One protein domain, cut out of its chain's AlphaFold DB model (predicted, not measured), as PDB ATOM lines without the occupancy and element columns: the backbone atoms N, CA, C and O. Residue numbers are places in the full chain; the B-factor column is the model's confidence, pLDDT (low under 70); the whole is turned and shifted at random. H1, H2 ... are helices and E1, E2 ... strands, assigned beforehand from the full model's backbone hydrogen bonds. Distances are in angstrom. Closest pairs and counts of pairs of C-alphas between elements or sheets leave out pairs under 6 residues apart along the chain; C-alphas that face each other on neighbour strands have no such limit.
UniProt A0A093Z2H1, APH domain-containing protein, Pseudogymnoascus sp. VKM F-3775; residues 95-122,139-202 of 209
ATOM      1  N   ARG A  95       3.645  15.878 -32.374       79.31
ATOM      2  CA  ARG A  95       2.738  14.975 -31.644       79.31
ATOM      3  C   ARG A  95       2.841  13.527 -32.128       79.31
ATOM      4  O   ARG A  95       2.633  12.610 -31.341       79.31
ATOM      5  N   ASN A  96       3.162  13.355 -33.402       84.50
ATOM      6  CA  ASN A  96       3.139  12.079 -34.100       84.50
ATOM      7  C   ASN A  96       4.534  11.429 -34.136       84.50
ATOM      8  O   ASN A  96       4.721  10.385 -34.756       84.50
ATOM      9  N   LEU A  97       5.514  12.019 -33.439       82.31
ATOM     10  CA  LEU A  97       6.854  11.468 -33.261       82.31
ATOM     11  C   LEU A  97       7.038  10.955 -31.832       82.31
ATOM     12  O   LEU A  97       6.889  11.698 -30.862       82.31
ATOM     13  N   ILE A  98       7.439   9.694 -31.699       81.81
ATOM     14  CA  ILE A  98       7.811   9.101 -30.414       81.81
ATOM     15  C   ILE A  98       9.322   9.175 -30.276       81.81
ATOM     16  O   ILE A  98      10.052   8.581 -31.069       81.81
ATOM     17  N   LEU A  99       9.794   9.852 -29.232       80.69
ATOM     18  CA  LEU A  99      11.204   9.875 -28.868       80.69
ATOM     19  C   LEU A  99      11.447   9.011 -27.632       80.69
ATOM     20  O   LEU A  99      10.672   9.022 -26.680       80.69
ATOM     21  N   GLN A 100      12.555   8.287 -27.634       79.44
ATOM     22  CA  GLN A 100      13.024   7.502 -26.506       79.44
ATOM     23  C   GLN A 100      14.282   8.133 -25.930       79.44
ATOM     24  O   GLN A 100      15.267   8.320 -26.647       79.44
ATOM     25  N   SER A 101      14.261   8.411 -24.629       78.94
ATOM     26  CA  SER A 101      15.448   8.849 -23.910       78.94
ATOM     27  C   SER A 101      16.477   7.722 -23.802       78.94
ATOM     28  O   SER A 101      16.159   6.531 -23.728       78.94
ATOM     29  N   ARG A 102      17.740   8.116 -23.806       75.81
ATOM     30  CA  ARG A 102      18.908   7.298 -23.537       75.81
ATOM     31  C   ARG A 102      19.784   8.041 -22.543       75.81
ATOM     32  O   ARG A 102      19.882   9.266 -22.562       75.81
ATOM     33  N   THR A 103      20.424   7.273 -21.679       75.25
ATOM     34  CA  THR A 103      21.457   7.769 -20.774       75.25
ATOM     35  C   THR A 103      22.744   7.054 -21.169       75.25
ATOM     36  O   THR A 103      22.944   5.903 -20.776       75.25
ATOM     37  N   PRO A 104      23.566   7.656 -22.040       68.31
ATOM     38  CA  PRO A 104      24.858   7.118 -22.420       68.31
ATOM     39  C   PRO A 104      25.818   7.156 -21.227       68.31
ATOM     40  O   PRO A 104      25.562   7.792 -20.200       68.31
ATOM     41  N   ALA A 105      26.953   6.471 -21.374       71.06
ATOM     42  CA  ALA A 105      27.976   6.359 -20.334       71.06
ATOM     43  C   ALA A 105      28.583   7.712 -19.902       71.06
ATOM     44  O   ALA A 105      29.202   7.789 -18.844       71.06
ATOM     45  N   ASP A 106      28.399   8.772 -20.695       73.06
ATOM     46  CA  ASP A 106      28.847  10.137 -20.402       73.06
ATOM     47  C   ASP A 106      27.886  10.925 -19.485       73.06
ATOM     48  O   ASP A 106      28.166  12.073 -19.134       73.06
ATOM     49  N   GLY A 107      26.751  10.326 -19.099       70.50
ATOM     50  CA  GLY A 107      25.748  10.925 -18.220       70.50
ATOM     51  C   GLY A 107      24.896  12.022 -18.869       70.50
ATOM     52  O   GLY A 107      24.037  12.595 -18.195       70.50
ATOM     53  N   LYS A 108      25.082  12.327 -20.160       69.94
ATOM     54  CA  LYS A 108      24.272  13.333 -20.859       69.94
ATOM     55  C   LYS A 108      22.993  12.700 -21.374       69.94
ATOM     56  O   LYS A 108      23.024  11.759 -22.149       69.94
ATOM     57  N   SER A 109      21.841  13.235 -20.982       67.12
ATOM     58  CA  SER A 109      20.569  12.735 -21.513       67.12
ATOM     59  C   SER A 109      20.511  12.957 -23.024       67.12
ATOM     60  O   SER A 109      20.643  14.097 -23.483       67.12
ATOM     61  N   SER A 110      20.302  11.875 -23.770       69.19
ATOM     62  CA  SER A 110      20.070  11.906 -25.205       69.19
ATOM     63  C   SER A 110      18.728  11.310 -25.583       69.19
ATOM     64  O   SER A 110      18.104  10.598 -24.805       69.19
ATOM     65  N   TYR A 111      18.230  11.647 -26.766       71.38
ATOM     66  CA  TYR A 111      16.946  11.164 -27.268       71.38
ATOM     67  C   TYR A 111      17.136  10.554 -28.657       71.38
ATOM     68  O   TYR A 111      17.943  11.035 -29.454       71.38
ATOM     69  N   ARG A 112      16.403   9.476 -28.942       71.75
ATOM     70  CA  ARG A 112      16.332   8.826 -30.258       71.75
ATOM     71  C   ARG A 112      14.898   8.826 -30.761       71.75
ATOM     72  O   ARG A 112      13.992   8.581 -29.971       71.75
ATOM     73  N   LEU A 113      14.687   9.009 -32.062       77.00
ATOM     74  CA  LEU A 113      13.396   8.680 -32.663       77.00
ATOM     75  C   LEU A 113      13.152   7.173 -32.508       77.00
ATOM     76  O   LEU A 113      14.003   6.359 -32.865       77.00
ATOM     77  N   ALA A 114      12.019   6.827 -31.913       80.62
ATOM     78  CA  ALA A 114      11.588   5.459 -31.665       80.62
ATOM     79  C   ALA A 114      10.440   5.044 -32.591       80.62
ATOM     80  O   ALA A 114      10.301   3.859 -32.874       80.62
ATOM     81  N   GLY A 115       9.645   5.997 -33.085       81.88
ATOM     82  CA  GLY A 115       8.581   5.702 -34.035       81.88
ATOM     83  C   GLY A 115       7.848   6.936 -34.543       81.88
ATOM     84  O   GLY A 115       7.931   8.012 -33.951       81.88
ATOM     85  N   ILE A 116       7.121   6.737 -35.640       86.50
ATOM     86  CA  ILE A 116       6.168   7.686 -36.219       86.50
ATOM     87  C   ILE A 116       4.789   7.029 -36.132       86.50
ATOM     88  O   ILE A 116       4.632   5.882 -36.559       86.50
ATOM     89  N   ILE A 117       3.815   7.728 -35.561       88.88
ATOM     90  CA  ILE A 117       2.449   7.236 -35.333       88.88
ATOM     91  C   ILE A 117       1.428   8.104 -36.062       88.88
ATOM     92  O   ILE A 117       1.771   9.179 -36.519       88.88
ATOM     93  N   ASP A 118       0.167   7.671 -36.067       89.00
ATOM     94  CA  ASP A 118      -0.965   8.449 -36.594       89.00
ATOM     95  C   ASP A 118      -0.961   8.626 -38.127       89.00
ATOM     96  O   ASP A 118      -1.109   9.712 -38.683       89.00
ATOM     97  N   TRP A 119      -0.810   7.501 -38.833       91.06
ATOM     98  CA  TRP A 119      -0.770   7.417 -40.299       91.06
ATOM     99  C   TRP A 119      -2.160   7.494 -40.970       91.06
ATOM    100  O   TRP A 119      -2.316   7.087 -42.120       91.06
ATOM    101  N   GLU A 120      -3.197   7.984 -40.289       90.00
ATOM    102  CA  GLU A 120      -4.584   7.940 -40.791       90.00
ATOM    103  C   GLU A 120      -4.816   8.774 -42.065       90.00
ATOM    104  O   GLU A 120      -5.674   8.454 -42.891       90.00
ATOM    105  N   VAL A 121      -4.008   9.820 -42.262       88.25
ATOM    106  CA  VAL A 121      -4.039  10.687 -43.451       88.25
ATOM    107  C   VAL A 121      -2.939  10.353 -44.466       88.25
ATOM    108  O   VAL A 121      -2.744  11.089 -45.442       88.25
ATOM    109  N   ALA A 122      -2.222   9.250 -44.256       90.56
ATOM    110  CA  ALA A 122      -1.123   8.847 -45.113       90.56
ATOM    111  C   ALA A 122      -1.587   8.407 -46.504       90.56
ATOM    112  O   ALA A 122      -2.738   8.035 -46.725       90.56
ATOM    113  N   PHE A 139       3.302  24.711 -37.269       55.72
ATOM    114  CA  PHE A 139       4.556  24.128 -36.787       55.72
ATOM    115  C   PHE A 139       5.719  24.184 -37.796       55.72
ATOM    116  O   PHE A 139       6.763  23.585 -37.536       55.72
ATOM    117  N   SER A 140       5.580  24.872 -38.935       57.62
ATOM    118  CA  SER A 140       6.587  24.900 -40.011       57.62
ATOM    119  C   SER A 140       7.980  25.359 -39.548       57.62
ATOM    120  O   SER A 140       8.986  24.756 -39.933       57.62
ATOM    121  N   ALA A 141       8.043  26.354 -38.652       59.06
ATOM    122  CA  ALA A 141       9.291  26.892 -38.100       59.06
ATOM    123  C   ALA A 141      10.034  25.884 -37.206       59.06
ATOM    124  O   ALA A 141      11.256  25.768 -37.264       59.06
ATOM    125  N   HIS A 142       9.297  25.107 -36.410       60.12
ATOM    126  CA  HIS A 142       9.877  24.099 -35.520       60.12
ATOM    127  C   HIS A 142      10.057  22.742 -36.207       60.12
ATOM    128  O   HIS A 142      10.820  21.910 -35.726       60.12
ATOM    129  N   ARG A 143       9.408  22.526 -37.358       64.44
ATOM    130  CA  ARG A 143       9.492  21.301 -38.159       64.44
ATOM    131  C   ARG A 143      10.800  21.179 -38.930       64.44
ATOM    132  O   ARG A 143      11.351  20.086 -38.937       64.44
ATOM    133  N   HIS A 144      11.321  22.254 -39.532       63.53
ATOM    134  CA  HIS A 144      12.661  22.213 -40.143       63.53
ATOM    135  C   HIS A 144      13.700  21.805 -39.104       63.53
ATOM    136  O   HIS A 144      14.374  20.797 -39.280       63.53
ATOM    137  N   SER A 145      13.687  22.487 -37.958       62.97
ATOM    138  CA  SER A 145      14.540  22.133 -36.831       62.97
ATOM    139  C   SER A 145      14.306  20.689 -36.373       62.97
ATOM    140  O   SER A 145      15.257  19.954 -36.168       62.97
ATOM    141  N   LEU A 146      13.059  20.222 -36.271       64.44
ATOM    142  CA  LEU A 146      12.750  18.848 -35.869       64.44
ATOM    143  C   LEU A 146      13.249  17.795 -36.864       64.44
ATOM    144  O   LEU A 146      13.800  16.797 -36.420       64.44
ATOM    145  N   ILE A 147      13.046  17.975 -38.168       68.06
ATOM    146  CA  ILE A 147      13.437  17.009 -39.208       68.06
ATOM    147  C   ILE A 147      14.943  17.005 -39.406       68.06
ATOM    148  O   ILE A 147      15.528  15.926 -39.466       68.06
ATOM    149  N   GLU A 148      15.566  18.183 -39.427       66.94
ATOM    150  CA  GLU A 148      17.021  18.326 -39.461       66.94
ATOM    151  C   GLU A 148      17.648  17.695 -38.212       66.94
ATOM    152  O   GLU A 148      18.535  16.849 -38.329       66.94
ATOM    153  N   ASN A 149      17.124  17.999 -37.019       61.91
ATOM    154  CA  ASN A 149      17.624  17.423 -35.768       61.91
ATOM    155  C   ASN A 149      17.315  15.920 -35.641       61.91
ATOM    156  O   ASN A 149      18.118  15.176 -35.082       61.91
ATOM    157  N   SER A 150      16.185  15.449 -36.181       62.25
ATOM    158  CA  SER A 150      15.827  14.019 -36.210       62.25
ATOM    159  C   SER A 150      16.547  13.263 -37.322       62.25
ATOM    160  O   SER A 150      16.471  12.033 -37.361       62.25
ATOM    161  N   LYS A 151      17.241  13.977 -38.223       68.81
ATOM    162  CA  LYS A 151      17.907  13.434 -39.416       68.81
ATOM    163  C   LYS A 151      16.971  12.556 -40.248       68.81
ATOM    164  O   LYS A 151      17.374  11.514 -40.775       68.81
ATOM    165  N   LEU A 152      15.703  12.963 -40.301       71.56
ATOM    166  CA  LEU A 152      14.691  12.298 -41.104       71.56
ATOM    167  C   LEU A 152      14.956  12.636 -42.566       71.56
ATOM    168  O   LEU A 152      14.954  13.801 -42.958       71.56
ATOM    169  N   ILE A 153      15.185  11.602 -43.361       74.31
ATOM    170  CA  ILE A 153      15.301  11.696 -44.808       74.31
ATOM    171  C   ILE A 153      14.161  10.915 -45.445       74.31
ATOM    172  O   ILE A 153      13.521  10.071 -44.816       74.31
ATOM    173  N   ARG A 154      13.895  11.202 -46.712       75.00
ATOM    174  CA  ARG A 154      13.060  10.309 -47.504       75.00
ATOM    175  C   ARG A 154      13.856   9.066 -47.850       75.00
ATOM    176  O   ARG A 154      15.027   9.174 -48.209       75.00
ATOM    177  N   ASP A 155      13.215   7.916 -47.701       76.06
ATOM    178  CA  ASP A 155      13.819   6.674 -48.150       76.06
ATOM    179  C   ASP A 155      13.897   6.643 -49.679       76.06
ATOM    180  O   ASP A 155      13.117   7.304 -50.369       76.06
ATOM    181  N   ASN A 156      14.829   5.850 -50.199       74.38
ATOM    182  CA  ASN A 156      14.878   5.553 -51.626       74.38
ATOM    183  C   ASN A 156      13.725   4.627 -52.042       74.38
ATOM    184  O   ASN A 156      13.360   4.600 -53.216       74.38
ATOM    185  N   ASP A 157      13.161   3.869 -51.099       77.19
ATOM    186  CA  ASP A 157      11.930   3.118 -51.287       77.19
ATOM    187  C   ASP A 157      10.706   4.041 -51.157       77.19
ATOM    188  O   ASP A 157      10.369   4.538 -50.076       77.19
ATOM    189  N   SER A 158       9.990   4.220 -52.272       74.25
ATOM    190  CA  SER A 158       8.746   4.990 -52.338       74.25
ATOM    191  C   SER A 158       7.674   4.517 -51.349       74.25
ATOM    192  O   SER A 158       6.782   5.300 -51.028       74.25
ATOM    193  N   TYR A 159       7.737   3.282 -50.847       74.75
ATOM    194  CA  TYR A 159       6.793   2.733 -49.872       74.75
ATOM    195  C   TYR A 159       7.233   2.927 -48.418       74.75
ATOM    196  O   TYR A 159       6.391   2.873 -47.526       74.75
ATOM    197  N   ALA A 160       8.516   3.182 -48.156       73.25
ATOM    198  CA  ALA A 160       9.024   3.364 -46.794       73.25
ATOM    199  C   ALA A 160       8.771   4.784 -46.256       73.25
ATOM    200  O   ALA A 160       8.662   4.995 -45.047       73.25
ATOM    201  N   GLY A 161       8.622   5.769 -47.146       78.38
ATOM    202  CA  GLY A 161       8.260   7.131 -46.772       78.38
ATOM    203  C   GLY A 161       9.398   7.874 -46.070       78.38
ATOM    204  O   GLY A 161      10.342   8.306 -46.730       78.38
ATOM    205  N   TRP A 162       9.275   8.114 -44.762       76.94
ATOM    206  CA  TRP A 162      10.300   8.788 -43.954       76.94
ATOM    207  C   TRP A 162      11.154   7.765 -43.214       76.94
ATOM    208  O   TRP A 162      10.646   7.001 -42.396       76.94
ATOM    209  N   THR A 163      12.463   7.808 -43.441       69.19
ATOM    210  CA  THR A 163      13.445   6.970 -42.751       69.19
ATOM    211  C   THR A 163      14.611   7.817 -42.247       69.19
ATOM    212  O   THR A 163      14.601   9.047 -42.319       69.19
ATOM    213  N   ARG A 164      15.604   7.185 -41.627       67.19
ATOM    214  CA  ARG A 164      16.804   7.871 -41.138       67.19
ATOM    215  C   ARG A 164      17.945   7.656 -42.124       67.19
ATOM    216  O   ARG A 164      18.094   6.554 -42.643       67.19
ATOM    217  N   SER A 165      18.794   8.668 -42.310       61.78
ATOM    218  CA  SER A 165      20.008   8.518 -43.119       61.78
ATOM    219  C   SER A 165      20.896   7.395 -42.581       61.78
ATOM    220  O   SER A 165      21.299   7.410 -41.417       61.78
ATOM    221  N   SER A 166      21.198   6.416 -43.437       55.03
ATOM    222  CA  SER A 166      22.064   5.270 -43.139       55.03
ATOM    223  C   SER A 166      23.560   5.618 -43.167       55.03
ATOM    224  O   SER A 166      24.375   4.839 -42.676       55.03
ATOM    225  N   GLN A 167      23.928   6.789 -43.702       51.47
ATOM    226  CA  GLN A 167      25.322   7.222 -43.889       51.47
ATOM    227  C   GLN A 167      25.956   7.886 -42.650       51.47
ATOM    228  O   GLN A 167      27.145   8.190 -42.662       51.47
ATOM    229  N   ASP A 168      25.204   8.078 -41.565       49.41
ATOM    230  CA  ASP A 168      25.606   8.941 -40.442       49.41
ATOM    231  C   ASP A 168      26.373   8.251 -39.292       49.41
ATOM    232  O   ASP A 168      26.546   8.844 -38.225       49.41
ATOM    233  N   GLY A 169      26.871   7.025 -39.477       53.94
ATOM    234  CA  GLY A 169      27.621   6.322 -38.424       53.94
ATOM    235  C   GLY A 169      26.778   6.031 -37.163       53.94
ATOM    236  O   GLY A 169      25.549   5.945 -37.250       53.94
ATOM    237  N   PRO A 170      27.393   5.820 -35.975       53.69
ATOM    238  CA  PRO A 170      26.647   5.576 -34.740       53.69
ATOM    239  C   PRO A 170      25.735   6.762 -34.405       53.69
ATOM    240  O   PRO A 170      26.078   7.908 -34.684       53.69
ATOM    241  N   LEU A 171      24.580   6.466 -33.791       48.69
ATOM    242  CA  LEU A 171      23.495   7.409 -33.497       48.69
ATOM    243  C   LEU A 171      23.997   8.818 -33.138       48.69
ATOM    244  O   LEU A 171      24.533   9.028 -32.058       48.69
ATOM    245  N   SER A 172      23.718   9.805 -33.993       51.69
ATOM    246  CA  SER A 172      23.724  11.196 -33.538       51.69
ATOM    247  C   SER A 172      22.615  11.337 -32.501       51.69
ATOM    248  O   SER A 172      21.441  11.068 -32.776       51.69
ATOM    249  N   GLU A 173      23.052  11.617 -31.286       56.59
ATOM    250  CA  GLU A 173      22.268  11.685 -30.071       56.59
ATOM    251  C   GLU A 173      21.843  13.134 -29.834       56.59
ATOM    252  O   GLU A 173      22.665  14.050 -29.891       56.59
ATOM    253  N   TYR A 174      20.548  13.356 -29.596       60.47
ATOM    254  CA  TYR A 174      20.047  14.671 -29.193       60.47
ATOM    255  C   TYR A 174      20.777  15.139 -27.935       60.47
ATOM    256  O   TYR A 174      20.874  14.375 -26.980       60.47
ATOM    257  N   SER A 175      21.208  16.399 -27.870       64.19
ATOM    258  CA  SER A 175      21.510  16.981 -26.562       64.19
ATOM    259  C   SER A 175      20.191  17.292 -25.851       64.19
ATOM    260  O   SER A 175      19.241  17.782 -26.467       64.19
ATOM    261  N   SER A 176      20.121  17.035 -24.544       65.69
ATOM    262  CA  SER A 176      18.937  17.388 -23.748       65.69
ATOM    263  C   SER A 176      18.550  18.865 -23.868       65.69
ATOM    264  O   SER A 176      17.371  19.186 -23.774       65.69
ATOM    265  N   ALA A 177      19.524  19.754 -24.089       71.38
ATOM    266  CA  ALA A 177      19.289  21.183 -24.262       71.38
ATOM    267  C   ALA A 177      18.566  21.487 -25.584       71.38
ATOM    268  O   ALA A 177      17.542  22.160 -25.568       71.38
ATOM    269  N   ALA A 178      19.032  20.922 -26.704       67.69
ATOM    270  CA  ALA A 178      18.388  21.104 -28.007       67.69
ATOM    271  C   ALA A 178      16.961  20.534 -28.023       67.69
ATOM    272  O   ALA A 178      16.055  21.102 -28.632       67.69
ATOM    273  N   TYR A 179      16.740  19.420 -27.316       69.56
ATOM    274  CA  TYR A 179      15.400  18.870 -27.145       69.56
ATOM    275  C   TYR A 179      14.498  19.781 -26.301       69.56
ATOM    276  O   TYR A 179      13.352  20.022 -26.675       69.56
ATOM    277  N   GLN A 180      15.010  20.321 -25.192       71.06
ATOM    278  CA  GLN A 180      14.237  21.211 -24.331       71.06
ATOM    279  C   GLN A 180      13.852  22.509 -25.052       71.06
ATOM    280  O   GLN A 180      12.697  22.912 -24.983       71.06
ATOM    281  N   GLU A 181      14.764  23.115 -25.818       77.38
ATOM    282  CA  GLU A 181      14.466  24.310 -26.622       77.38
ATOM    283  C   GLU A 181      13.360  24.059 -27.654       77.38
ATOM    284  O   GLU A 181      12.462  24.888 -27.835       77.38
ATOM    285  N   LEU A 182      13.391  22.895 -28.306       70.38
ATOM    286  CA  LEU A 182      12.361  22.475 -29.251       70.38
ATOM    287  C   LEU A 182      10.995  22.320 -28.561       70.38
ATOM    288  O   LEU A 182       9.985  22.813 -29.070       70.38
ATOM    289  N   VAL A 183      10.960  21.649 -27.406       72.12
ATOM    290  CA  VAL A 183       9.737  21.458 -26.611       72.12
ATOM    291  C   VAL A 183       9.188  22.801 -26.128       72.12
ATOM    292  O   VAL A 183       7.996  23.067 -26.283       72.12
ATOM    293  N   ASP A 184      10.044  23.675 -25.603       77.31
ATOM    294  CA  ASP A 184       9.656  24.985 -25.075       77.31
ATOM    295  C   ASP A 184       9.106  25.898 -26.177       77.31
ATOM    296  O   ASP A 184       8.075  26.555 -25.988       77.31
ATOM    297  N   GLY A 185       9.744  25.899 -27.353       76.25
ATOM    298  CA  GLY A 185       9.256  26.606 -28.537       76.25
ATOM    299  C   GLY A 185       7.856  26.139 -28.940       76.25
ATOM    300  O   GLY A 185       6.943  26.953 -29.109       76.25
ATOM    301  N   LEU A 186       7.654  24.823 -28.975       72.12
ATOM    302  CA  LEU A 186       6.380  24.220 -29.346       72.12
ATOM    303  C   LEU A 186       5.263  24.516 -28.338       72.12
ATOM    304  O   LEU A 186       4.140  24.855 -28.721       72.12
ATOM    305  N   ILE A 187       5.565  24.440 -27.039       75.56
ATOM    306  CA  ILE A 187       4.620  24.791 -25.971       75.56
ATOM    307  C   ILE A 187       4.221  26.263 -26.087       75.56
ATOM    308  O   ILE A 187       3.028  26.584 -26.041       75.56
ATOM    309  N   LYS A 188       5.193  27.164 -26.269       79.25
ATOM    310  CA  LYS A 188       4.949  28.605 -26.403       79.25
ATOM    311  C   LYS A 188       4.004  28.906 -27.565       79.25
ATOM    312  O   LYS A 188       3.047  29.668 -27.401       79.25
ATOM    313  N   GLU A 189       4.224  28.269 -28.706       73.44
ATOM    314  CA  GLU A 189       3.377  28.408 -29.887       73.44
ATOM    315  C   GLU A 189       1.961  27.846 -29.672       73.44
ATOM    316  O   GLU A 189       0.962  28.519 -29.959       73.44
ATOM    317  N   MET A 190       1.840  26.648 -29.088       74.44
ATOM    318  CA  MET A 190       0.538  26.057 -28.754       74.44
ATOM    319  C   MET A 190      -0.273  26.955 -27.808       74.44
ATOM    320  O   MET A 190      -1.486  27.116 -27.986       74.44
ATOM    321  N   VAL A 191       0.384  27.562 -26.816       79.62
ATOM    322  CA  VAL A 191      -0.236  28.511 -25.883       79.62
ATOM    323  C   VAL A 191      -0.679  29.783 -26.605       79.62
ATOM    324  O   VAL A 191      -1.815  30.221 -26.410       79.62
ATOM    325  N   ALA A 192       0.165  30.355 -27.469       79.38
ATOM    326  CA  ALA A 192      -0.181  31.539 -28.256       79.38
ATOM    327  C   ALA A 192      -1.427  31.297 -29.124       79.38
ATOM    328  O   ALA A 192      -2.344  32.120 -29.147       79.38
ATOM    329  N   ARG A 193      -1.526  30.124 -29.758       72.69
ATOM    330  CA  ARG A 193      -2.685  29.762 -30.584       72.69
ATOM    331  C   ARG A 193      -3.964  29.575 -29.773       72.69
ATOM    332  O   ARG A 193      -5.031  29.987 -30.226       72.69
ATOM    333  N   ARG A 194      -3.885  28.964 -28.585       79.75
ATOM    334  CA  ARG A 194      -5.044  28.849 -27.680       79.75
ATOM    335  C   ARG A 194      -5.563  30.228 -27.280       79.75
ATOM    336  O   ARG A 194      -6.768  30.447 -27.342       79.75
ATOM    337  N   LYS A 195      -4.663  31.169 -26.972       82.62
ATOM    338  CA  LYS A 195      -5.026  32.566 -26.682       82.62
ATOM    339  C   LYS A 195      -5.653  33.264 -27.892       82.62
ATOM    340  O   LYS A 195      -6.712  33.861 -27.758       82.62
ATOM    341  N   ALA A 196      -5.065  33.130 -29.083       77.69
ATOM    342  CA  ALA A 196      -5.608  33.731 -30.305       77.69
ATOM    343  C   ALA A 196      -7.008  33.193 -30.658       77.69
ATOM    344  O   ALA A 196      -7.892  33.965 -31.023       77.69
ATOM    345  N   LYS A 197      -7.234  31.880 -30.503       77.56
ATOM    346  CA  LYS A 197      -8.554  31.264 -30.706       77.56
ATOM    347  C   LYS A 197      -9.583  31.732 -29.677       77.56
ATOM    348  O   LYS A 197     -10.715  31.993 -30.060       77.56
ATOM    349  N   ALA A 198      -9.197  31.840 -28.405       77.31
ATOM    350  CA  ALA A 198     -10.078  32.349 -27.354       77.31
ATOM    351  C   ALA A 198     -10.479  33.809 -27.618       77.31
ATOM    352  O   ALA A 198     -11.653  34.150 -27.525       77.31
ATOM    353  N   ASN A 199      -9.529  34.642 -28.051       76.31
ATOM    354  CA  ASN A 199      -9.809  36.032 -28.404       76.31
ATOM    355  C   ASN A 199     -10.738  36.141 -29.625       76.31
ATOM    356  O   ASN A 199     -11.675  36.923 -29.589       76.31
ATOM    357  N   GLN A 200     -10.543  35.324 -30.670       71.75
ATOM    358  CA  GLN A 200     -11.453  35.287 -31.828       71.75
ATOM    359  C   GLN A 200     -12.857  34.761 -31.505       71.75
ATOM    360  O   GLN A 200     -13.798  35.101 -32.218       71.75
ATOM    361  N   ALA A 201     -13.004  33.894 -30.502       70.06
ATOM    362  CA  ALA A 201     -14.312  33.426 -30.053       70.06
ATOM    363  C   ALA A 201     -15.054  34.542 -29.301       70.06
ATOM    364  O   ALA A 201     -16.174  34.876 -29.670       70.06
ATOM    365  N   ASN A 202     -14.375  35.202 -28.355       69.06
ATOM    366  CA  ASN A 202     -14.943  36.317 -27.594       69.06
ATOM    367  C   ASN A 202     -15.356  37.502 -28.484       69.06
ATOM    368  O   ASN A 202     -16.371  38.139 -28.227       69.06
TER     369      ASN A 202
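AT A GLANCE: This is residues 95 to 122 and 139 to 202 of the 209 residues of the protein "APH domain-containing protein" of Pseudogymnoascus sp. VKM F-3775 (UniProt A0A093Z2H1). A long helix, H2, runs side by side with the short helix H1 along a part of its length, and two separate two-stranded hairpins, E1 with E2 and E3 with E4, complete a loose, flat body. Residues 191 to 202 of H2 stick out as a free arm. The printed part has 92 residues, with the order E1, E2, H1, E3, E4, H2, and both sheets are antiparallel. The class is mixed, helices and strands; the radius of gyration of the C-alphas is 16.1 A and the spans are 53 by 38 by 19 A.

IN THESE COORDINATES: E1, residues 97 to 102, begins with C-alpha 97 at (6.854, 11.468, -33.261). E2 is residues 110 to 116, 18.2 A long. H1 is residues 140 to 150, 14.8 A long. E3 is residues 152 to 154 and E4 residues 162 to 164. H2, residues 176 to 202, is 39.0 A long and ends with C-alpha 202 at (-14.943, 36.317, -27.594).

HOW THE PARTS SIT: E1 and E2 form a hairpin, antiparallel at 149 degrees, with N 102 and O 110 2.7 A apart, within hydrogen-bond range. The closest C-alphas of E2 and H2, Ser 110 and Ser 176, are 5.8 A apart. H1 and H2 touch, H2 with residues 182 to 186 alone; the closest C-alphas, His 142 and Leu 182, are 6.9 A apart. They run opposite ways at a shallow tilt of 22 degrees. E3 and E4 form a hairpin at 123 degrees, with N 153 and O 163 at 2.8 A. E2 and E3 are apart. In H2 every O i to N i+4 pair is within hydrogen-bond range; in H1, 6 of 7.

THE WHOLE: The C-alphas of Gly 169 and Asn 202, the two farthest apart, are 53.2 A apart. Residues 123 to 138 are not printed, and C-alphas 122 and 139 are 18.3 A apart across the cut. The link from E4 to H2, 11 residues, is long. Mean pLDDT of the printed part is 71.8; residues 139 to 151 and 163 to 176 are among those under 70.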